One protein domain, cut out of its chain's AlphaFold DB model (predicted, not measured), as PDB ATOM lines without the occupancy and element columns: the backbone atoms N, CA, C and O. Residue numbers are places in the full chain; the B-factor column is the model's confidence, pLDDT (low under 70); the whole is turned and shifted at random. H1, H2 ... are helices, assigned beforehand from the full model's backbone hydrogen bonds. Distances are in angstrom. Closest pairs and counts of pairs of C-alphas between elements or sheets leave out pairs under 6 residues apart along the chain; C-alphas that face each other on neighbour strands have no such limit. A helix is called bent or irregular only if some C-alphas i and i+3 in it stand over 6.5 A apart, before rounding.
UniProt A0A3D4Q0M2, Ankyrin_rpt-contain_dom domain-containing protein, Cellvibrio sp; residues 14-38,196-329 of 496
ATOM      1  N   TYR A  14       8.155 -21.318  30.307       32.47
ATOM      2  CA  TYR A  14       7.436 -22.312  31.114       32.47
ATOM      3  C   TYR A  14       6.026 -21.834  31.506       32.47
ATOM      4  O   TYR A  14       5.089 -22.628  31.516       32.47
ATOM      5  N   ALA A  15       5.840 -20.530  31.739       30.62
ATOM      6  CA  ALA A  15       4.532 -19.913  31.945       30.62
ATOM      7  C   ALA A  15       3.714 -19.888  30.654       30.62
ATOM      8  O   ALA A  15       2.522 -20.147  30.730       30.62
ATOM      9  N   ILE A  16       4.333 -19.683  29.484       35.41
ATOM     10  CA  ILE A  16       3.677 -19.800  28.172       35.41
ATOM     11  C   ILE A  16       3.296 -21.254  27.888       35.41
ATOM     12  O   ILE A  16       2.242 -21.468  27.318       35.41
ATOM     13  N   PHE A  17       4.065 -22.259  28.329       35.78
ATOM     14  CA  PHE A  17       3.698 -23.674  28.153       35.78
ATOM     15  C   PHE A  17       2.621 -24.153  29.147       35.78
ATOM     16  O   PHE A  17       1.814 -25.011  28.804       35.78
ATOM     17  N   ILE A  18       2.559 -23.571  30.352       30.78
ATOM     18  CA  ILE A  18       1.482 -23.819  31.329       30.78
ATOM     19  C   ILE A  18       0.220 -22.999  31.006       30.78
ATOM     20  O   ILE A  18      -0.875 -23.472  31.275       30.78
ATOM     21  N   THR A  19       0.337 -21.850  30.332       30.31
ATOM     22  CA  THR A  19      -0.801 -21.158  29.680       30.31
ATOM     23  C   THR A  19      -1.099 -21.679  28.264       30.31
ATOM     24  O   THR A  19      -2.069 -21.252  27.646       30.31
ATOM     25  N   LEU A  20      -0.301 -22.634  27.755       35.69
ATOM     26  CA  LEU A  20      -0.604 -23.489  26.594       35.69
ATOM     27  C   LEU A  20      -1.148 -24.867  26.995       35.69
ATOM     28  O   LEU A  20      -1.407 -25.701  26.128       35.69
ATOM     29  N   VAL A  21      -1.384 -25.108  28.284       37.72
ATOM     30  CA  VAL A  21      -2.622 -25.796  28.631       37.72
ATOM     31  C   VAL A  21      -3.673 -24.761  28.278       37.72
ATOM     32  O   VAL A  21      -3.664 -23.684  28.868       37.72
ATOM     33  N   LEU A  22      -4.467 -25.028  27.234       42.19
ATOM     34  CA  LEU A  22      -5.683 -24.278  26.916       42.19
ATOM     35  C   LEU A  22      -6.266 -23.762  28.237       42.19
ATOM     36  O   LEU A  22      -6.332 -24.550  29.179       42.19
ATOM     37  N   ASN A  23      -6.623 -22.480  28.351       40.31
ATOM     38  CA  ASN A  23      -7.489 -22.058  29.449       40.31
ATOM     39  C   ASN A  23      -8.745 -22.935  29.336       40.31
ATOM     40  O   ASN A  23      -9.671 -22.611  28.599       40.31
ATOM     41  N   LEU A  24      -8.741 -24.082  30.018       44.59
ATOM     42  CA  LEU A  24      -9.833 -25.034  30.140       44.59
ATOM     43  C   LEU A  24     -10.831 -24.448  31.141       44.59
ATOM     44  O   LEU A  24     -11.370 -25.147  31.985       44.59
ATOM     45  N   ASN A  25     -11.107 -23.146  31.027       40.25
ATOM     46  CA  ASN A  25     -12.367 -22.589  31.474       40.25
ATOM     47  C   ASN A  25     -13.407 -23.039  30.442       40.25
ATOM     48  O   ASN A  25     -13.938 -22.250  29.665       40.25
ATOM     49  N   THR A  26     -13.610 -24.353  30.362       46.72
ATOM     50  CA  THR A  26     -14.801 -24.921  29.760       46.72
ATOM     51  C   THR A  26     -15.955 -24.526  30.667       46.72
ATOM     52  O   THR A  26     -15.824 -24.572  31.893       46.72
ATOM     53  N   TYR A  27     -17.080 -24.125  30.081       47.81
ATOM     54  CA  TYR A  27     -18.324 -24.040  30.836       47.81
ATOM     55  C   TYR A  27     -18.519 -25.338  31.623       47.81
ATOM     56  O   TYR A  27     -18.181 -26.417  31.129       47.81
ATOM     57  N   ALA A  28     -19.035 -25.226  32.850       44.16
ATOM     58  CA  ALA A  28     -19.462 -26.393  33.606       44.16
ATOM     59  C   ALA A  28     -20.348 -27.270  32.707       44.16
ATOM     60  O   ALA A  28     -21.155 -26.735  31.938       44.16
ATOM     61  N   GLU A  29     -20.151 -28.590  32.778       41.53
ATOM     62  CA  GLU A  29     -20.853 -29.585  31.962       41.53
ATOM     63  C   GLU A  29     -22.320 -29.185  31.722       41.53
ATOM     64  O   GLU A  29     -23.124 -29.112  32.652       41.53
ATOM     65  N   GLY A  30     -22.671 -28.903  30.464       49.50
ATOM     66  CA  GLY A  30     -24.063 -28.714  30.052       49.50
ATOM     67  C   GLY A  30     -24.656 -27.304  30.158       49.50
ATOM     68  O   GLY A  30     -25.871 -27.183  30.014       49.50
ATOM     69  N   GLN A  31     -23.873 -26.236  30.353       60.47
ATOM     70  CA  GLN A  31     -24.397 -24.857  30.309       60.47
ATOM     71  C   GLN A  31     -23.706 -23.998  29.241       60.47
ATOM     72  O   GLN A  31     -22.876 -23.145  29.538       60.47
ATOM     73  N   SER A  32     -24.068 -24.223  27.973       72.06
ATOM     74  CA  SER A  32     -23.771 -23.268  26.897       72.06
ATOM     75  C   SER A  32     -24.395 -21.902  27.232       72.06
ATOM     76  O   SER A  32     -25.576 -21.863  27.583       72.06
ATOM     77  N   PRO A  33     -23.668 -20.776  27.083       76.50
ATOM     78  CA  PRO A  33     -24.233 -19.434  27.252       76.50
ATOM     79  C   PRO A  33     -25.207 -19.070  26.120       76.50
ATOM     80  O   PRO A  33     -25.957 -18.105  26.232       76.50
ATOM     81  N   ILE A  34     -25.180 -19.836  25.025       81.81
ATOM     82  CA  ILE A  34     -26.108 -19.729  23.905       81.81
ATOM     83  C   ILE A  34     -27.251 -20.698  24.164       81.81
ATOM     84  O   ILE A  34     -27.040 -21.917  24.182       81.81
ATOM     85  N   SER A  35     -28.445 -20.148  24.338       81.12
ATOM     86  CA  SER A  35     -29.670 -20.921  24.478       81.12
ATOM     87  C   SER A  35     -30.137 -21.433  23.106       81.12
ATOM     88  O   SER A  35     -30.003 -20.712  22.109       81.12
ATOM     89  N   PRO A  36     -30.695 -22.655  23.004       83.25
ATOM     90  CA  PRO A  36     -31.087 -23.235  21.721       83.25
ATOM     91  C   PRO A  36     -32.067 -22.374  20.898       83.25
ATOM     92  O   PRO A  36     -32.066 -22.432  19.672       83.25
ATOM     93  N   ASP A  37     -32.888 -21.529  21.529       84.12
ATOM     94  CA  ASP A  37     -33.821 -20.622  20.844       84.12
ATOM     95  C   ASP A  37     -33.135 -19.490  20.058       84.12
ATOM     96  O   ASP A  37     -33.729 -18.981  19.095       84.12
ATOM     97  N   GLN A  38     -31.885 -19.161  20.413       84.75
ATOM     98  CA  GLN A  38     -31.038 -18.164  19.747       84.75
ATOM     99  C   GLN A  38     -30.418 -18.669  18.435       84.75
ATOM    100  O   GLN A  38     -29.721 -17.916  17.756       84.75
ATOM    101  N   ASP A 196     -25.895 -23.208   1.377       82.19
ATOM    102  CA  ASP A 196     -24.904 -22.209   0.950       82.19
ATOM    103  C   ASP A 196     -25.481 -20.789   0.853       82.19
ATOM    104  O   ASP A 196     -24.809 -19.831   1.229       82.19
ATOM    105  N   ALA A 197     -26.725 -20.659   0.384       84.00
ATOM    106  CA  ALA A 197     -27.418 -19.377   0.289       84.00
ATOM    107  C   ALA A 197     -27.707 -18.791   1.680       84.00
ATOM    108  O   ALA A 197     -27.360 -17.647   1.950       84.00
ATOM    109  N   GLN A 198     -28.225 -19.607   2.602       85.25
ATOM    110  CA  GLN A 198     -28.496 -19.177   3.979       85.25
ATOM    111  C   GLN A 198     -27.216 -18.764   4.721       85.25
ATOM    112  O   GLN A 198     -27.242 -17.832   5.518       85.25
ATOM    113  N   TYR A 199     -26.080 -19.407   4.436       82.88
ATOM    114  CA  TYR A 199     -24.779 -18.971   4.950       82.88
ATOM    115  C   TYR A 199     -24.334 -17.609   4.396       82.88
ATOM    116  O   TYR A 199     -23.643 -16.871   5.098       82.88
ATOM    117  N   ALA A 200     -24.677 -17.285   3.148       79.75
ATOM    118  CA  ALA A 200     -24.327 -16.009   2.526       79.75
ATOM    119  C   ALA A 200     -25.160 -14.843   3.080       79.75
ATOM    120  O   ALA A 200     -24.647 -13.730   3.190       79.75
ATOM    121  N   ASP A 201     -26.404 -15.115   3.474       78.31
ATOM    122  CA  ASP A 201     -27.331 -14.121   4.025       78.31
ATOM    123  C   ASP A 201     -27.034 -13.761   5.493       78.31
ATOM    124  O   ASP A 201     -27.541 -12.766   6.013       78.31
ATOM    125  N   VAL A 202     -26.184 -14.544   6.169       77.44
ATOM    126  CA  VAL A 202     -25.770 -14.310   7.556       77.44
ATOM    127  C   VAL A 202     -24.349 -13.749   7.587       77.44
ATOM    128  O   VAL A 202     -23.358 -14.456   7.376       77.44
ATOM    129  N   THR A 203     -24.242 -12.453   7.889       67.12
ATOM    130  CA  THR A 203     -22.965 -11.743   8.048       67.12
ATOM    131  C   THR A 203     -22.028 -12.526   8.976       67.12
ATOM    132  O   THR A 203     -22.408 -12.904  10.081       67.12
ATOM    133  N   ASN A 204     -20.792 -12.766   8.525       68.06
ATOM    134  CA  ASN A 204     -19.737 -13.548   9.197       68.06
ATOM    135  C   ASN A 204     -19.887 -15.085   9.180       68.06
ATOM    136  O   ASN A 204     -18.898 -15.780   9.416       68.06
ATOM    137  N   ALA A 205     -21.029 -15.660   8.787       67.44
ATOM    138  CA  ALA A 205     -21.148 -17.118   8.650       67.44
ATOM    139  C   ALA A 205     -20.331 -17.661   7.451       67.44
ATOM    140  O   ALA A 205     -19.756 -18.751   7.510       67.44
ATOM    141  N   ALA A 206     -20.156 -16.849   6.403       66.25
ATOM    142  CA  ALA A 206     -19.219 -17.124   5.308       66.25
ATOM    143  C   ALA A 206     -17.740 -17.149   5.756       66.25
ATOM    144  O   ALA A 206     -16.955 -17.949   5.244       66.25
ATOM    145  N   GLN A 207     -17.357 -16.322   6.739       68.31
ATOM    146  CA  GLN A 207     -16.005 -16.335   7.317       68.31
ATOM    147  C   GLN A 207     -15.758 -17.629   8.102       68.31
ATOM    148  O   GLN A 207     -14.679 -18.209   8.002       68.31
ATOM    149  N   LEU A 208     -16.777 -18.146   8.799       67.94
ATOM    150  CA  LEU A 208     -16.683 -19.437   9.481       67.94
ATOM    151  C   LEU A 208     -16.451 -20.592   8.503       67.94
ATOM    152  O   LEU A 208     -15.666 -21.484   8.808       67.94
ATOM    153  N   ARG A 209     -17.041 -20.568   7.302       70.88
ATOM    154  CA  ARG A 209     -16.720 -21.565   6.266       70.88
ATOM    155  C   ARG A 209     -15.256 -21.524   5.842       70.88
ATOM    156  O   ARG A 209     -14.666 -22.578   5.611       70.88
ATOM    157  N   ASP A 210     -14.670 -20.338   5.720       73.25
ATOM    158  CA  ASP A 210     -13.254 -20.193   5.374       73.25
ATOM    159  C   ASP A 210     -12.339 -20.699   6.502       73.25
ATOM    160  O   ASP A 210     -11.419 -21.483   6.258       73.25
ATOM    161  N   VAL A 211     -12.643 -20.338   7.752       69.94
ATOM    162  CA  VAL A 211     -11.931 -20.825   8.946       69.94
ATOM    163  C   VAL A 211     -12.055 -22.344   9.075       69.94
ATOM    164  O   VAL A 211     -11.048 -23.029   9.254       69.94
ATOM    165  N   ALA A 212     -13.263 -22.886   8.903       74.75
ATOM    166  CA  ALA A 212     -13.535 -24.319   8.916       74.75
ATOM    167  C   ALA A 212     -12.726 -25.054   7.843       74.75
ATOM    168  O   ALA A 212     -12.069 -26.044   8.153       74.75
ATOM    169  N   LYS A 213     -12.683 -24.539   6.607       78.19
ATOM    170  CA  LYS A 213     -11.856 -25.109   5.529       78.19
ATOM    171  C   LYS A 213     -10.365 -25.073   5.870       78.19
ATOM    172  O   LYS A 213      -9.660 -26.056   5.657       78.19
ATOM    173  N   LYS A 214      -9.855 -23.966   6.415       75.69
ATOM    174  CA  LYS A 214      -8.441 -23.857   6.827       75.69
ATOM    175  C   LYS A 214      -8.092 -24.837   7.948       75.69
ATOM    176  O   LYS A 214      -7.015 -25.445   7.914       75.69
ATOM    177  N   LEU A 215      -8.989 -25.008   8.918       74.69
ATOM    178  CA  LEU A 215      -8.816 -25.963  10.008       74.69
ATOM    179  C   LEU A 215      -8.915 -27.408   9.502       74.69
ATOM    180  O   LEU A 215      -8.076 -28.227   9.870       74.69
ATOM    181  N   GLU A 216      -9.842 -27.690   8.582       80.56
ATOM    182  CA  GLU A 216      -9.956 -28.965   7.864       80.56
ATOM    183  C   GLU A 216      -8.613 -29.351   7.234       80.56
ATOM    184  O   GLU A 216      -8.048 -30.387   7.584       80.56
ATOM    185  N   PHE A 217      -8.036 -28.481   6.395       76.56
ATOM    186  CA  PHE A 217      -6.734 -28.728   5.760       76.56
ATOM    187  C   PHE A 217      -5.601 -28.978   6.763       76.56
ATOM    188  O   PHE A 217      -4.658 -29.713   6.464       76.56
ATOM    189  N   SER A 218      -5.677 -28.361   7.941       75.19
ATOM    190  CA  SER A 218      -4.660 -28.481   8.989       75.19
ATOM    191  C   SER A 218      -4.816 -29.759   9.815       75.19
ATOM    192  O   SER A 218      -3.826 -30.280  10.322       75.19
ATOM    193  N   LEU A 219      -6.039 -30.286   9.909       75.50
ATOM    194  CA  LEU A 219      -6.370 -31.534  10.593       75.50
ATOM    195  C   LEU A 219      -6.147 -32.773   9.722       75.50
ATOM    196  O   LEU A 219      -5.892 -33.840  10.275       75.50
ATOM    197  N   LEU A 220      -6.175 -32.646   8.389       74.25
ATOM    198  CA  LEU A 220      -5.960 -33.759   7.449       74.25
ATOM    199  C   LEU A 220      -4.736 -34.643   7.795       74.25
ATOM    200  O   LEU A 220      -4.885 -35.865   7.845       74.25
ATOM    201  N   PRO A 221      -3.533 -34.103   8.087       70.06
ATOM    202  CA  PRO A 221      -2.380 -34.940   8.429       70.06
ATOM    203  C   PRO A 221      -2.513 -35.669   9.776       70.06
ATOM    204  O   PRO A 221      -1.819 -36.656   9.996       70.06
ATOM    205  N   ILE A 222      -3.379 -35.178  10.669       73.69
ATOM    206  CA  ILE A 222      -3.555 -35.661  12.046       73.69
ATOM    207  C   ILE A 222      -4.641 -36.735  12.119       73.69
ATOM    208  O   ILE A 222      -4.435 -37.781  12.729       73.69
ATOM    209  N   ILE A 223      -5.788 -36.511  11.472       68.69
ATOM    210  CA  ILE A 223      -6.925 -37.451  11.491       68.69
ATOM    211  C   ILE A 223      -6.691 -38.692  10.609       68.69
ATOM    212  O   ILE A 223      -7.429 -39.680  10.703       68.69
ATOM    213  N   GLY A 224      -5.628 -38.653   9.794       60.19
ATOM    214  CA  GLY A 224      -5.260 -39.675   8.824       60.19
ATOM    215  C   GLY A 224      -6.084 -39.540   7.547       60.19
ATOM    216  O   GLY A 224      -7.279 -39.268   7.593       60.19
ATOM    217  N   THR A 225      -5.450 -39.711   6.387       48.19
ATOM    218  CA  THR A 225      -6.115 -39.405   5.110       48.19
ATOM    219  C   THR A 225      -6.215 -40.552   4.120       48.19
ATOM    220  O   THR A 225      -7.088 -40.482   3.266       48.19
ATOM    221  N   TYR A 226      -5.420 -41.624   4.222       48.59
ATOM    222  CA  TYR A 226      -5.347 -42.598   3.117       48.59
ATOM    223  C   TYR A 226      -5.008 -44.041   3.532       48.59
ATOM    224  O   TYR A 226      -4.317 -44.740   2.800       48.59
ATOM    225  N   GLY A 227      -5.462 -44.507   4.699       43.44
ATOM    226  CA  GLY A 227      -5.363 -45.931   5.047       43.44
ATOM    227  C   GLY A 227      -6.523 -46.727   4.442       43.44
ATOM    228  O   GLY A 227      -7.660 -46.535   4.861       43.44
ATOM    229  N   ASN A 228      -6.244 -47.620   3.487       45.66
ATOM    230  CA  ASN A 228      -7.222 -48.567   2.931       45.66
ATOM    231  C   ASN A 228      -7.182 -49.898   3.702       45.66
ATOM    232  O   ASN A 228      -7.005 -50.961   3.104       45.66
ATOM    233  N   CYS A 229      -7.295 -49.843   5.033       41.88
ATOM    234  CA  CYS A 229      -7.366 -51.045   5.856       41.88
ATOM    235  C   CYS A 229      -8.705 -51.754   5.670       41.88
ATOM    236  O   CYS A 229      -9.710 -51.446   6.316       41.88
ATOM    237  N   GLY A 230      -8.733 -52.690   4.724       43.12
ATOM    238  CA  GLY A 230      -9.956 -53.373   4.340       43.12
ATOM    239  C   GLY A 230     -11.073 -52.386   4.000       43.12
ATOM    240  O   GLY A 230     -10.927 -51.482   3.182       43.12
ATOM    241  N   SER A 231     -12.224 -52.591   4.623       39.75
ATOM    242  CA  SER A 231     -13.487 -52.006   4.217       39.75
ATOM    243  C   SER A 231     -13.743 -50.569   4.688       39.75
ATOM    244  O   SER A 231     -14.667 -49.932   4.195       39.75
ATOM    245  N   SER A 232     -12.941 -50.043   5.618       46.19
ATOM    246  CA  SER A 232     -13.233 -48.829   6.382       46.19
ATOM    247  C   SER A 232     -12.387 -47.643   5.929       46.19
ATOM    248  O   SER A 232     -11.280 -47.459   6.422       46.19
ATOM    249  N   ASN A 233     -12.927 -46.774   5.065       56.81
ATOM    250  CA  ASN A 233     -12.355 -45.452   4.761       56.81
ATOM    251  C   ASN A 233     -12.423 -44.521   5.998       56.81
ATOM    252  O   ASN A 233     -13.168 -43.543   6.041       56.81
ATOM    253  N   ALA A 234     -11.705 -44.873   7.067       58.09
ATOM    254  CA  ALA A 234     -11.769 -44.212   8.365       58.09
ATOM    255  C   ALA A 234     -11.301 -42.754   8.280       58.09
ATOM    256  O   ALA A 234     -11.897 -41.894   8.921       58.09
ATOM    257  N   GLY A 235     -10.302 -42.471   7.433       63.09
ATOM    258  CA  GLY A 235      -9.868 -41.105   7.134       63.09
ATOM    259  C   GLY A 235     -10.977 -40.277   6.482       63.09
ATOM    260  O   GLY A 235     -11.292 -39.189   6.958       63.09
ATOM    261  N   GLY A 236     -11.649 -40.823   5.461       67.38
ATOM    262  CA  GLY A 236     -12.801 -40.175   4.829       67.38
ATOM    263  C   GLY A 236     -13.962 -39.926   5.797       67.38
ATOM    264  O   GLY A 236     -14.532 -38.838   5.796       67.38
ATOM    265  N   ARG A 237     -14.269 -40.885   6.680       69.94
ATOM    266  CA  ARG A 237     -15.323 -40.727   7.700       69.94
ATOM    267  C   ARG A 237     -14.985 -39.660   8.738       69.94
ATOM    268  O   ARG A 237     -15.834 -38.829   9.038       69.94
ATOM    269  N   ARG A 238     -13.751 -39.639   9.254       74.38
ATOM    270  CA  ARG A 238     -13.295 -38.592  10.189       74.38
ATOM    271  C   ARG A 238     -13.305 -37.217   9.537       74.38
ATOM    272  O   ARG A 238     -13.692 -36.250  10.181       74.38
ATOM    273  N   LEU A 239     -12.929 -37.131   8.260       77.00
ATOM    274  CA  LEU A 239     -13.007 -35.891   7.494       77.00
ATOM    275  C   LEU A 239     -14.456 -35.420   7.314       77.00
ATOM    276  O   LEU A 239     -14.736 -34.236   7.477       77.00
ATOM    277  N   GLN A 240     -15.380 -36.332   7.007       76.81
ATOM    278  CA  GLN A 240     -16.799 -36.000   6.889       76.81
ATOM    279  C   GLN A 240     -17.382 -35.540   8.229       76.81
ATOM    280  O   GLN A 240     -18.056 -34.512   8.279       76.81
ATOM    281  N   LEU A 241     -17.064 -36.245   9.319       79.19
ATOM    282  CA  LEU A 241     -17.460 -35.850  10.668       79.19
ATOM    283  C   LEU A 241     -16.899 -34.467  11.019       79.19
ATOM    284  O   LEU A 241     -17.638 -33.610  11.485       79.19
ATOM    285  N   LEU A 242     -15.622 -34.204  10.730       82.81
ATOM    286  CA  LEU A 242     -15.007 -32.897  10.956       82.81
ATOM    287  C   LEU A 242     -15.772 -31.773  10.243       82.81
ATOM    288  O   LEU A 242     -16.081 -30.756  10.860       82.81
ATOM    289  N   LYS A 243     -16.111 -31.965   8.962       82.31
ATOM    290  CA  LYS A 243     -16.903 -30.999   8.183       82.31
ATOM    291  C   LYS A 243     -18.266 -30.744   8.817       82.31
ATOM    292  O   LYS A 243     -18.666 -29.590   8.954       82.31
ATOM    293  N   GLN A 244     -18.949 -31.811   9.225       82.12
ATOM    294  CA  GLN A 244     -20.249 -31.728   9.878       82.12
ATOM    295  C   GLN A 244     -20.163 -30.951  11.196       82.12
ATOM    296  O   GLN A 244     -20.926 -30.012  11.403       82.12
ATOM    297  N   LEU A 245     -19.210 -31.288  12.068       86.44
ATOM    298  CA  LEU A 245     -19.060 -30.640  13.373       86.44
ATOM    299  C   LEU A 245     -18.663 -29.162  13.246       86.44
ATOM    300  O   LEU A 245     -19.172 -28.319  13.984       86.44
ATOM    301  N   LEU A 246     -17.807 -28.822  12.275       85.12
ATOM    302  CA  LEU A 246     -17.456 -27.429  11.985       85.12
ATOM    303  C   LEU A 246     -18.652 -26.622  11.473       85.12
ATOM    304  O   LEU A 246     -18.789 -25.452  11.822       85.12
ATOM    305  N   ALA A 247     -19.535 -27.229  10.676       84.25
ATOM    306  CA  ALA A 247     -20.779 -26.580  10.279       84.25
ATOM    307  C   ALA A 247     -21.698 -26.373  11.494       84.25
ATOM    308  O   ALA A 247     -22.166 -25.255  11.720       84.25
ATOM    309  N   VAL A 248     -21.890 -27.412  12.316       86.56
ATOM    310  CA  VAL A 248     -22.719 -27.387  13.537       86.56
ATOM    311  C   VAL A 248     -22.300 -26.279  14.502       86.56
ATOM    312  O   VAL A 248     -23.172 -25.607  15.051       86.56
ATOM    313  N   ALA A 249     -21.001 -26.006  14.640       87.50
ATOM    314  CA  ALA A 249     -20.485 -24.911  15.466       87.50
ATOM    315  C   ALA A 249     -21.105 -23.546  15.140       87.50
ATOM    316  O   ALA A 249     -21.232 -22.695  16.014       87.50
ATOM    317  N   SER A 250     -21.518 -23.322  13.892       85.69
ATOM    318  CA  SER A 250     -22.120 -22.043  13.527       85.69
ATOM    319  C   SER A 250     -23.553 -21.892  14.012       85.69
ATOM    320  O   SER A 250     -23.919 -20.779  14.373       85.69
ATOM    321  N   TYR A 251     -24.357 -22.962  14.033       87.19
ATOM    322  CA  TYR A 251     -25.819 -22.868  14.174       87.19
ATOM    323  C   TYR A 251     -26.429 -23.680  15.325       87.19
ATOM    324  O   TYR A 251     -27.576 -23.430  15.691       87.19
ATOM    325  N   ARG A 252     -25.684 -24.630  15.906       88.75
ATOM    326  CA  ARG A 252     -26.036 -25.357  17.138       88.75
ATOM    327  C   ARG A 252     -24.816 -25.578  18.044       88.75
ATOM    328  O   ARG A 252     -24.523 -26.717  18.401       88.75
ATOM    329  N   PRO A 253     -24.060 -24.539  18.427       87.50
ATOM    330  CA  PRO A 253     -22.800 -24.729  19.149       87.50
ATOM    331  C   PRO A 253     -22.948 -25.436  20.513       87.50
ATOM    332  O   PRO A 253     -21.998 -26.070  20.961       87.50
ATOM    333  N   TRP A 254     -24.127 -25.402  21.148       86.44
ATOM    334  CA  TRP A 254     -24.389 -26.065  22.437       86.44
ATOM    335  C   TRP A 254     -24.327 -27.599  22.390       86.44
ATOM    336  O   TRP A 254     -24.099 -28.221  23.424       86.44
ATOM    337  N   VAL A 255     -24.493 -28.221  21.216       85.00
ATOM    338  CA  VAL A 255     -24.408 -29.691  21.079       85.00
ATOM    339  C   VAL A 255     -22.965 -30.193  21.035       85.00
ATOM    340  O   VAL A 255     -22.715 -31.391  21.131       85.00
ATOM    341  N   LEU A 256     -21.995 -29.288  20.872       87.19
ATOM    342  CA  LEU A 256     -20.569 -29.608  20.833       87.19
ATOM    343  C   LEU A 256     -20.000 -29.610  22.253       87.19
ATOM    344  O   LEU A 256     -19.089 -28.851  22.587       87.19
ATOM    345  N   ASN A 257     -20.572 -30.471  23.088       75.25
ATOM    346  CA  ASN A 257     -20.235 -30.602  24.494       75.25
ATOM    347  C   ASN A 257     -19.462 -31.908  24.712       75.25
ATOM    348  O   ASN A 257     -20.047 -32.987  24.726       75.25
ATOM    349  N   GLN A 258     -18.142 -31.802  24.832       77.19
ATOM    350  CA  GLN A 258     -17.277 -32.878  25.312       77.19
ATOM    351  C   GLN A 258     -16.876 -32.555  26.750       77.19
ATOM    352  O   GLN A 258     -16.662 -31.388  27.091       77.19
ATOM    353  N   THR A 259     -16.752 -33.576  27.591       80.69
ATOM    354  CA  THR A 259     -16.281 -33.389  28.966       80.69
ATOM    355  C   THR A 259     -14.839 -32.879  28.966       80.69
ATOM    356  O   THR A 259     -14.037 -33.181  28.073       80.69
ATOM    357  N   GLU A 260     -14.461 -32.142  30.013       81.50
ATOM    358  CA  GLU A 260     -13.079 -31.673  30.184       81.50
ATOM    359  C   GLU A 260     -12.082 -32.850  30.142       81.50
ATOM    360  O   GLU A 260     -10.992 -32.745  29.576       81.50
ATOM    361  N   SER A 261     -12.486 -34.005  30.684       83.81
ATOM    362  CA  SER A 261     -11.705 -35.244  30.660       83.81
ATOM    363  C   SER A 261     -11.486 -35.768  29.238       83.81
ATOM    364  O   SER A 261     -10.348 -36.061  28.867       83.81
ATOM    365  N   GLU A 262     -12.534 -35.850  28.413       83.31
ATOM    366  CA  GLU A 262     -12.443 -36.305  27.016       83.31
ATOM    367  C   GLU A 262     -11.539 -35.395  26.184       83.31
ATOM    368  O   GLU A 262     -10.658 -35.879  25.462       83.31
ATOM    369  N   ILE A 263     -11.689 -34.078  26.348       84.50
ATOM    370  CA  ILE A 263     -10.826 -33.083  25.710       84.50
ATOM    371  C   ILE A 263      -9.376 -33.303  26.147       84.50
ATOM    372  O   ILE A 263      -8.490 -33.508  25.313       84.50
ATOM    373  N   LYS A 264      -9.118 -33.318  27.457       85.62
ATOM    374  CA  LYS A 264      -7.769 -33.471  28.011       85.62
ATOM    375  C   LYS A 264      -7.102 -34.761  27.545       85.62
ATOM    376  O   LYS A 264      -5.927 -34.737  27.174       85.62
ATOM    377  N   ASN A 265      -7.836 -35.868  27.532       84.19
ATOM    378  CA  ASN A 265      -7.333 -37.155  27.067       84.19
ATOM    379  C   ASN A 265      -6.976 -37.091  25.578       84.19
ATOM    380  O   ASN A 265      -5.859 -37.453  25.207       84.19
ATOM    381  N   SER A 266      -7.858 -36.536  24.745       83.94
ATOM    382  CA  SER A 266      -7.636 -36.375  23.301       83.94
ATOM    383  C   SER A 266      -6.377 -35.562  22.989       83.94
ATOM    384  O   SER A 266      -5.520 -35.996  22.213       83.94
ATOM    385  N   PHE A 267      -6.193 -34.419  23.655       85.25
ATOM    386  CA  PHE A 267      -4.987 -33.603  23.489       85.25
ATOM    387  C   PHE A 267      -3.735 -34.271  24.074       85.25
ATOM    388  O   PHE A 267      -2.647 -34.138  23.511       85.25
ATOM    389  N   ALA A 268      -3.862 -35.046  25.153       84.62
ATOM    390  CA  ALA A 268      -2.755 -35.849  25.664       84.62
ATOM    391  C   ALA A 268      -2.321 -36.928  24.656       84.62
ATOM    392  O   ALA A 268      -1.120 -37.162  24.495       84.62
ATOM    393  N   TYR A 269      -3.262 -37.558  23.944       81.00
ATOM    394  CA  TYR A 269      -2.954 -38.496  22.862       81.00
ATOM    395  C   TYR A 269      -2.289 -37.800  21.674       81.00
ATOM    396  O   TYR A 269      -1.261 -38.281  21.198       81.00
ATOM    397  N   LEU A 270      -2.795 -36.640  21.245       82.62
ATOM    398  CA  LEU A 270      -2.158 -35.834  20.196       82.62
ATOM    399  C   LEU A 270      -0.727 -35.436  20.549       82.62
ATOM    400  O   LEU A 270       0.170 -35.518  19.712       82.62
ATOM    401  N   ASN A 271      -0.497 -35.032  21.796       85.25
ATOM    402  CA  ASN A 271       0.838 -34.688  22.254       85.25
ATOM    403  C   ASN A 271       1.767 -35.914  22.254       85.25
ATOM    404  O   ASN A 271       2.931 -35.806  21.892       85.25
ATOM    405  N   LYS A 272       1.271 -37.104  22.605       83.38
ATOM    406  CA  LYS A 272       2.061 -38.345  22.489       83.38
ATOM    407  C   LYS A 272       2.353 -38.701  21.028       83.38
ATOM    408  O   LYS A 272       3.454 -39.156  20.729       83.38
ATOM    409  N   TRP A 273       1.397 -38.488  20.126       83.44
ATOM    410  CA  TRP A 273       1.569 -38.697  18.687       83.44
ATOM    411  C   TRP A 273       2.596 -37.757  18.065       83.44
ATOM    412  O   TRP A 273       3.399 -38.178  17.235       83.44
ATOM    413  N   SER A 274       2.592 -36.486  18.464       86.62
ATOM    414  CA  SER A 274       3.501 -35.487  17.901       86.62
ATOM    415  C   SER A 274       4.969 -35.839  18.159       86.62
ATOM    416  O   SER A 274       5.829 -35.522  17.344       86.62
ATOM    417  N   LEU A 275       5.249 -36.568  19.245       86.94
ATOM    418  CA  LEU A 275       6.587 -37.023  19.620       86.94
ATOM    419  C   LEU A 275       7.067 -38.267  18.853       86.94
ATOM    420  O   LEU A 275       8.164 -38.751  19.112       86.94
ATOM    421  N   GLN A 276       6.278 -38.800  17.919       79.12
ATOM    422  CA  GLN A 276       6.628 -40.012  17.168       79.12
ATOM    423  C   GLN A 276       7.649 -39.765  16.049       79.12
ATOM    424  O   GLN A 276       8.239 -40.719  15.556       79.12
ATOM    425  N   GLY A 277       7.865 -38.508  15.648       83.62
ATOM    426  CA  GLY A 277       8.825 -38.162  14.605       83.62
ATOM    427  C   GLY A 277       8.710 -36.713  14.134       83.62
ATOM    428  O   GLY A 277       7.777 -35.983  14.474       83.62
ATOM    429  N   VAL A 278       9.669 -36.284  13.305       85.50
ATOM    430  CA  VAL A 278       9.774 -34.892  12.819       85.50
ATOM    431  C   VAL A 278       8.519 -34.448  12.062       85.50
ATOM    432  O   VAL A 278       8.082 -33.305  12.188       85.50
ATOM    433  N   HIS A 279       7.933 -35.336  11.255       83.38
ATOM    434  CA  HIS A 279       6.758 -35.007  10.446       83.38
ATOM    435  C   HIS A 279       5.502 -34.809  11.307       83.38
ATOM    436  O   HIS A 279       4.757 -33.847  11.103       83.38
ATOM    437  N   GLN A 280       5.283 -35.697  12.277       83.75
ATOM    438  CA  GLN A 280       4.172 -35.646  13.224       83.75
ATOM    439  C   GLN A 280       4.272 -34.383  14.077       83.75
ATOM    440  O   GLN A 280       3.296 -33.643  14.182       83.75
ATOM    441  N   PHE A 281       5.468 -34.073  14.581       87.69
ATOM    442  CA  PHE A 281       5.711 -32.853  15.342       87.69
ATOM    443  C   PHE A 281       5.393 -31.596  14.529       87.69
ATOM    444  O   PHE A 281       4.587 -30.778  14.961       87.69
ATOM    445  N   LYS A 282       5.930 -31.476  13.304       86.06
ATOM    446  CA  LYS A 282       5.627 -30.346  12.403       86.06
ATOM    447  C   LYS A 282       4.132 -30.215  12.111       86.06
ATOM    448  O   LYS A 282       3.606 -29.103  12.090       86.06
ATOM    449  N   SER A 283       3.451 -31.339  11.886       84.88
ATOM    450  CA  SER A 283       2.007 -31.367  11.631       84.88
ATOM    451  C   SER A 283       1.221 -30.875  12.846       84.88
ATOM    452  O   SER A 283       0.350 -30.021  12.703       84.88
ATOM    453  N   TYR A 284       1.577 -31.351  14.041       86.19
ATOM    454  CA  TYR A 284       0.977 -30.931  15.305       86.19
ATOM    455  C   TYR A 284       1.221 -29.444  15.606       86.19
ATOM    456  O   TYR A 284       0.289 -28.735  15.975       86.19
ATOM    457  N   THR A 285       2.439 -28.937  15.390       88.12
ATOM    458  CA  THR A 285       2.757 -27.511  15.564       88.12
ATOM    459  C   THR A 285       1.922 -26.639  14.630       88.12
ATOM    460  O   THR A 285       1.255 -25.718  15.099       88.12
ATOM    461  N   LYS A 286       1.880 -26.972  13.332       85.31
ATOM    462  CA  LYS A 286       1.075 -26.242  12.341       85.31
ATOM    463  C   LYS A 286      -0.413 -26.267  12.688       85.31
ATOM    464  O   LYS A 286      -1.111 -25.271  12.526       85.31
ATOM    465  N   PHE A 287      -0.906 -27.403  13.164       85.38
ATOM    466  CA  PHE A 287      -2.277 -27.532  13.635       85.38
ATOM    467  C   PHE A 287      -2.567 -26.630  14.838       85.38
ATOM    468  O   PHE A 287      -3.551 -25.895  14.811       85.38
ATOM    469  N   ASN A 288      -1.696 -26.614  15.849       85.88
ATOM    470  CA  ASN A 288      -1.857 -25.742  17.013       85.88
ATOM    471  C   ASN A 288      -1.819 -24.255  16.640       85.88
ATOM    472  O   ASN A 288      -2.569 -23.462  17.203       85.88
ATOM    473  N   GLU A 289      -0.974 -23.862  15.684       86.12
ATOM    474  CA  GLU A 289      -0.978 -22.503  15.125       86.12
ATOM    475  C   GLU A 289      -2.327 -22.179  14.473       86.12
ATOM    476  O   GLU A 289      -2.905 -21.124  14.722       86.12
ATOM    477  N   LYS A 290      -2.882 -23.117  13.703       84.75
ATOM    478  CA  LYS A 290      -4.156 -22.939  12.997       84.75
ATOM    479  C   LYS A 290      -5.361 -22.915  13.934       84.75
ATOM    480  O   LYS A 290      -6.281 -22.141  13.690       84.75
ATOM    481  N   ILE A 291      -5.337 -23.673  15.031       84.31
ATOM    482  CA  ILE A 291      -6.316 -23.530  16.120       84.31
ATOM    483  C   ILE A 291      -6.255 -22.123  16.714       84.31
ATOM    484  O   ILE A 291      -7.292 -21.475  16.850       84.31
ATOM    485  N   LYS A 292      -5.053 -21.623  17.024       84.75
ATOM    486  CA  LYS A 292      -4.873 -20.274  17.585       84.75
ATOM    487  C   LYS A 292      -5.356 -19.179  16.636       84.75
ATOM    488  O   LYS A 292      -5.890 -18.181  17.098       84.75
ATOM    489  N   GLU A 293      -5.191 -19.366  15.328       83.56
ATOM    490  CA  GLU A 293      -5.734 -18.459  14.310       83.56
ATOM    491  C   GLU A 293      -7.266 -18.551  14.186       83.56
ATOM    492  O   GLU A 293      -7.911 -17.550  13.893       83.56
ATOM    493  N   ALA A 294      -7.856 -19.733  14.403       83.00
ATOM    494  CA  ALA A 294      -9.293 -19.962  14.255       83.00
ATOM    495  C   ALA A 294     -10.123 -19.422  15.432       83.00
ATOM    496  O   ALA A 294     -11.236 -18.937  15.221       83.00
ATOM    497  N   ILE A 295      -9.591 -19.493  16.660       85.75
ATOM    498  CA  ILE A 295     -10.305 -19.088  17.883       85.75
ATOM    499  C   ILE A 295     -10.815 -17.637  17.811       85.75
ATOM    500  O   ILE A 295     -12.007 -17.449  18.053       85.75
ATOM    501  N   PRO A 296     -10.010 -16.617  17.433       86.94
ATOM    502  CA  PRO A 296     -10.495 -15.242  17.311       86.94
ATOM    503  C   PRO A 296     -11.660 -15.094  16.328       86.94
ATOM    504  O   PRO A 296     -12.633 -14.419  16.635       86.94
ATOM    505  N   SER A 297     -11.619 -15.775  15.182       84.00
ATOM    506  CA  SER A 297     -12.703 -15.694  14.196       84.00
ATOM    507  C   SER A 297     -14.005 -16.328  14.692       84.00
ATOM    508  O   SER A 297     -15.087 -15.821  14.408       84.00
ATOM    509  N   ILE A 298     -13.920 -17.426  15.447       85.56
ATOM    510  CA  ILE A 298     -15.095 -18.068  16.060       85.56
ATOM    511  C   ILE A 298     -15.617 -17.231  17.233       85.56
ATOM    512  O   ILE A 298     -16.824 -17.099  17.407       85.56
ATOM    513  N   LYS A 299     -14.721 -16.611  18.005       88.88
ATOM    514  CA  LYS A 299     -15.085 -15.640  19.037       88.88
ATOM    515  C   LYS A 299     -15.864 -14.470  18.431       88.88
ATOM    516  O   LYS A 299     -16.968 -14.192  18.888       88.88
ATOM    517  N   ASP A 300     -15.332 -13.832  17.390       85.94
ATOM    518  CA  ASP A 300     -15.985 -12.708  16.706       85.94
ATOM    519  C   ASP A 300     -17.352 -13.113  16.147       85.94
ATOM    520  O   ASP A 300     -18.312 -12.345  16.204       85.94
ATOM    521  N   LEU A 301     -17.476 -14.341  15.639       84.50
ATOM    522  CA  LEU A 301     -18.764 -14.889  15.235       84.50
ATOM    523  C   LEU A 301     -19.748 -14.923  16.409       84.50
ATOM    524  O   LEU A 301     -20.882 -14.485  16.247       84.50
ATOM    525  N   TYR A 302     -19.344 -15.436  17.570       88.00
ATOM    526  CA  TYR A 302     -20.251 -15.554  18.709       88.00
ATOM    527  C   TYR A 302     -20.653 -14.206  19.309       88.00
ATOM    528  O   TYR A 302     -21.816 -14.042  19.680       88.00
ATOM    529  N   VAL A 303     -19.753 -13.219  19.288       89.00
ATOM    530  CA  VAL A 303     -20.101 -11.825  19.595       89.00
ATOM    531  C   VAL A 303     -21.182 -11.327  18.633       89.00
ATOM    532  O   VAL A 303     -22.212 -10.811  19.058       89.00
ATOM    533  N   ASN A 304     -20.978 -11.511  17.326       85.38
ATOM    534  CA  ASN A 304     -21.851 -10.934  16.303       85.38
ATOM    535  C   ASN A 304     -23.203 -11.651  16.153       85.38
ATOM    536  O   ASN A 304     -24.216 -10.992  15.941       85.38
ATOM    537  N   LEU A 305     -23.225 -12.986  16.222       83.88
ATOM    538  CA  LEU A 305     -24.434 -13.786  16.005       83.88
ATOM    539  C   LEU A 305     -25.274 -13.955  17.268       83.88
ATOM    540  O   LEU A 305     -26.497 -13.982  17.179       83.88
ATOM    541  N   TYR A 306     -24.627 -14.081  18.427       85.88
ATOM    542  CA  TYR A 306     -25.308 -14.431  19.674       85.88
ATOM    543  C   TYR A 306     -25.250 -13.320  20.727       85.88
ATOM    544  O   TYR A 306     -25.858 -13.459  21.785       85.88
ATOM    545  N   GLY A 307     -24.560 -12.207  20.446       88.00
ATOM    546  CA  GLY A 307     -24.475 -11.066  21.359       88.00
ATOM    547  C   GLY A 307     -23.721 -11.373  22.654       88.00
ATOM    548  O   GLY A 307     -23.925 -10.683  23.650       88.00
ATOM    549  N   LEU A 308     -22.887 -12.417  22.659       89.12
ATOM    550  CA  LEU A 308     -22.062 -12.768  23.810       89.12
ATOM    551  C   LEU A 308     -20.985 -11.700  24.037       89.12
ATOM    552  O   LEU A 308     -20.454 -11.117  23.091       89.12
ATOM    553  N   ASP A 309     -20.609 -11.473  25.295       91.75
ATOM    554  CA  ASP A 309     -19.443 -10.640  25.586       91.75
ATOM    555  C   ASP A 309     -18.130 -11.333  25.179       91.75
ATOM    556  O   ASP A 309     -18.087 -12.510  24.806       91.75
ATOM    557  N   ASN A 310     -17.033 -10.576  25.226       89.12
ATOM    558  CA  ASN A 310     -15.725 -11.052  24.786       89.12
ATOM    559  C   ASN A 310     -15.200 -12.250  25.586       89.12
ATOM    560  O   ASN A 310     -14.502 -13.081  25.008       89.12
ATOM    561  N   GLU A 311     -15.488 -12.323  26.886       88.62
ATOM    562  CA  GLU A 311     -14.996 -13.399  27.746       88.62
ATOM    563  C   GLU A 311     -15.760 -14.692  27.454       88.62
ATOM    564  O   GLU A 311     -15.151 -15.720  27.149       88.62
ATOM    565  N   HIS A 312     -17.092 -14.618  27.440       88.06
ATOM    566  CA  HIS A 312     -17.958 -15.762  27.168       88.06
ATOM    567  C   HIS A 312     -17.788 -16.279  25.731       88.06
ATOM    568  O   HIS A 312     -17.730 -17.488  25.497       88.06
ATOM    569  N   SER A 313     -17.622 -15.378  24.759       89.31
ATOM    570  CA  SER A 313     -17.349 -15.753  23.363       89.31
ATOM    571  C   SER A 313     -16.033 -16.508  23.211       89.31
ATOM    572  O   SER A 313     -15.943 -17.454  22.430       89.31
ATOM    573  N   GLU A 314     -15.001 -16.110  23.956       89.50
ATOM    574  CA  GLU A 314     -13.693 -16.758  23.907       89.50
ATOM    575  C   GLU A 314     -13.719 -18.135  24.575       89.50
ATOM    576  O   GLU A 314     -13.194 -19.098  24.010       89.50
ATOM    577  N   GLN A 315     -14.384 -18.263  25.726       86.12
ATOM    578  CA  GLN A 315     -14.609 -19.558  26.378       86.12
ATOM    579  C   GLN A 315     -15.389 -20.511  25.462       86.12
ATOM    580  O   GLN A 315     -14.986 -21.662  25.274       86.12
ATOM    581  N   MET A 316     -16.451 -20.021  24.814       86.50
ATOM    582  CA  MET A 316     -17.258 -20.822  23.894       86.50
ATOM    583  C   MET A 316     -16.469 -21.241  22.649       86.50
ATOM    584  O   MET A 316     -16.537 -22.399  22.237       86.50
ATOM    585  N   ALA A 317     -15.685 -20.335  22.056       88.38
ATOM    586  CA  ALA A 317     -14.847 -20.640  20.895       88.38
ATOM    587  C   ALA A 317     -13.814 -21.732  21.208       88.38
ATOM    588  O   ALA A 317     -13.660 -22.677  20.431       88.38
ATOM    589  N   ASN A 318     -13.153 -21.638  22.366       88.00
ATOM    590  CA  ASN A 318     -12.219 -22.659  22.837       88.00
ATOM    591  C   ASN A 318     -12.922 -23.999  23.078       88.00
ATOM    592  O   ASN A 318     -12.462 -25.022  22.576       88.00
ATOM    593  N   SER A 319     -14.042 -23.991  23.808       86.06
ATOM    594  CA  SER A 319     -14.813 -25.200  24.116       86.06
ATOM    595  C   SER A 319     -15.234 -25.930  22.840       86.06
ATOM    596  O   SER A 319     -14.910 -27.100  22.654       86.06
ATOM    597  N   VAL A 320     -15.842 -25.210  21.894       87.94
ATOM    598  CA  VAL A 320     -16.323 -25.782  20.633       87.94
ATOM    599  C   VAL A 320     -15.188 -26.367  19.796       87.94
ATOM    600  O   VAL A 320     -15.292 -27.512  19.357       87.94
ATOM    601  N   ILE A 321     -14.086 -25.637  19.594       87.62
ATOM    602  CA  ILE A 321     -12.946 -26.164  18.829       87.62
ATOM    603  C   ILE A 321     -12.364 -27.411  19.493       87.62
ATOM    604  O   ILE A 321     -12.105 -28.404  18.812       87.62
ATOM    605  N   ASN A 322     -12.200 -27.394  20.813       87.69
ATOM    606  CA  ASN A 322     -11.652 -28.527  21.546       87.69
ATOM    607  C   ASN A 322     -12.573 -29.753  21.482       87.69
ATOM    608  O   ASN A 322     -12.081 -30.859  21.256       87.69
ATOM    609  N   SER A 323     -13.890 -29.559  21.589       87.62
ATOM    610  CA  SER A 323     -14.887 -30.621  21.429       87.62
ATOM    611  C   SER A 323     -14.859 -31.236  20.029       87.62
ATOM    612  O   SER A 323     -14.907 -32.459  19.886       87.62
ATOM    613  N   ILE A 324     -14.730 -30.409  18.984       87.31
ATOM    614  CA  ILE A 324     -14.610 -30.881  17.594       87.31
ATOM    615  C   ILE A 324     -13.367 -31.756  17.440       87.31
ATOM    616  O   ILE A 324     -13.449 -32.861  16.909       87.31
ATOM    617  N   VAL A 325     -12.220 -31.275  17.927       84.38
ATOM    618  CA  VAL A 325     -10.934 -31.985  17.863       84.38
ATOM    619  C   VAL A 325     -11.012 -33.316  18.614       84.38
ATOM    620  O   VAL A 325     -10.642 -34.350  18.058       84.38
ATOM    621  N   ALA A 326     -11.551 -33.315  19.835       84.88
ATOM    622  CA  ALA A 326     -11.737 -34.525  20.636       84.88
ATOM    623  C   ALA A 326     -12.656 -35.552  19.949       84.88
ATOM    624  O   ALA A 326     -12.391 -36.748  19.994       84.88
ATOM    625  N   SER A 327     -13.676 -35.089  19.224       82.06
ATOM    626  CA  SER A 327     -14.617 -35.965  18.515       82.06
ATOM    627  C   SER A 327     -14.010 -36.660  17.287       82.06
ATOM    628  O   SER A 327     -14.498 -37.709  16.868       82.06
ATOM    629  N   VAL A 328     -12.966 -36.089  16.672       77.56
ATOM    630  CA  VAL A 328     -12.368 -36.627  15.430       77.56
ATOM    631  C   VAL A 328     -11.066 -37.394  15.657       77.56
ATOM    632  O   VAL A 328     -10.645 -38.161  14.786       77.56
ATOM    633  N   ILE A 329     -10.424 -37.213  16.813       72.19
ATOM    634  CA  ILE A 329      -9.178 -37.893  17.170       72.19
ATOM    635  C   ILE A 329      -9.474 -39.034  18.136       72.19
ATOM    636  O   ILE A 329      -9.722 -38.832  19.315       72.19
TER     637      ILE A 329
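Overview. This is residues 14 to 38 and 196 to 329 of the 496 residues of the protein "Ankyrin_rpt-contain_dom domain-containing protein" of Cellvibrio sp (UniProt A0A3D4Q0M2). Four helices, H3, H4, H6 and H7, make a bundle; H5 packs on H6 and H7, H2 sits at the start of H3, and residues 14 to 19, with H1, stick out. You read 159 residues with seven named helices, H1 to H7 in chain order, and no named strand: all helix. The whole is compact, with a radius of gyration of the C-alphas of 15.9 A and spans of 43 by 42 by 25 A.

Along the chain. Find C-alpha 14 at (7.436, -22.312, 31.114), where H1, residues 14 to 18, begins. After the cut come H2, residues 196 to 201, and H3, residues 205 to 223, 25.0 A long with a kink of 34 degrees near residue 217; H3 is only just irregular, C-alphas 218 and 221 being 6.9 A apart. Read on to H4, residues 234 to 251, 26.2 A, and H5, residues 260 to 274, 21.0 A. H6, residues 278 to 306, runs 41.2 A; H7, residues 310 to 328, runs 27.4 A to C-alpha 328 at (-12.368, -36.627, 15.430).

Arrangement. In the bundle, H3 touches H6 at a shallow tilt of 21 degrees, opposite ways; look at their closest C-alphas, Ser 218 and Phe 287, 5.3 A apart. H3 and H4 form a hairpin, closest at C-alphas 212 and 246, 5.9 A. H6 and H7 form another, at a steep tilt of 45 degrees, closest at C-alphas 299 and 313, 4.9 A. H7 touches H4 with residues 320 to 328 alone, C-alphas 238 and 328 being closest at 5.7 A. H5 touches H7 at a steep tilt of 62 degrees, closest at C-alphas 266 and 326, 5.2 A, and forms a hairpin with H6, closest at C-alphas 274 and 281, 4.3 A. H2 and H3 only just touch, only at the corner, with 3 pairs of C-alphas within 8 A, closest at Tyr 199 and Ala 205, 5.5 A. H1 touches no helix. Every O i to N i+4 pair is within hydrogen-bond range in H1, H2, H5 and H7; in H3 13 of 15 are, in H4 12 of 14, in H6 23 of 25.

Size, cuts and confidence. The C-alphas of Gly 230 and Asp 309 are the farthest apart, 48.7 A. Residues 39 to 195 are not printed, and C-alphas 38 and 196 stand 20.2 A apart across this cut. Of the links printed whole, none is long. Look for pLDDT under 70 at residues 14 to 31, 203 to 208, 211 and 223 to 237.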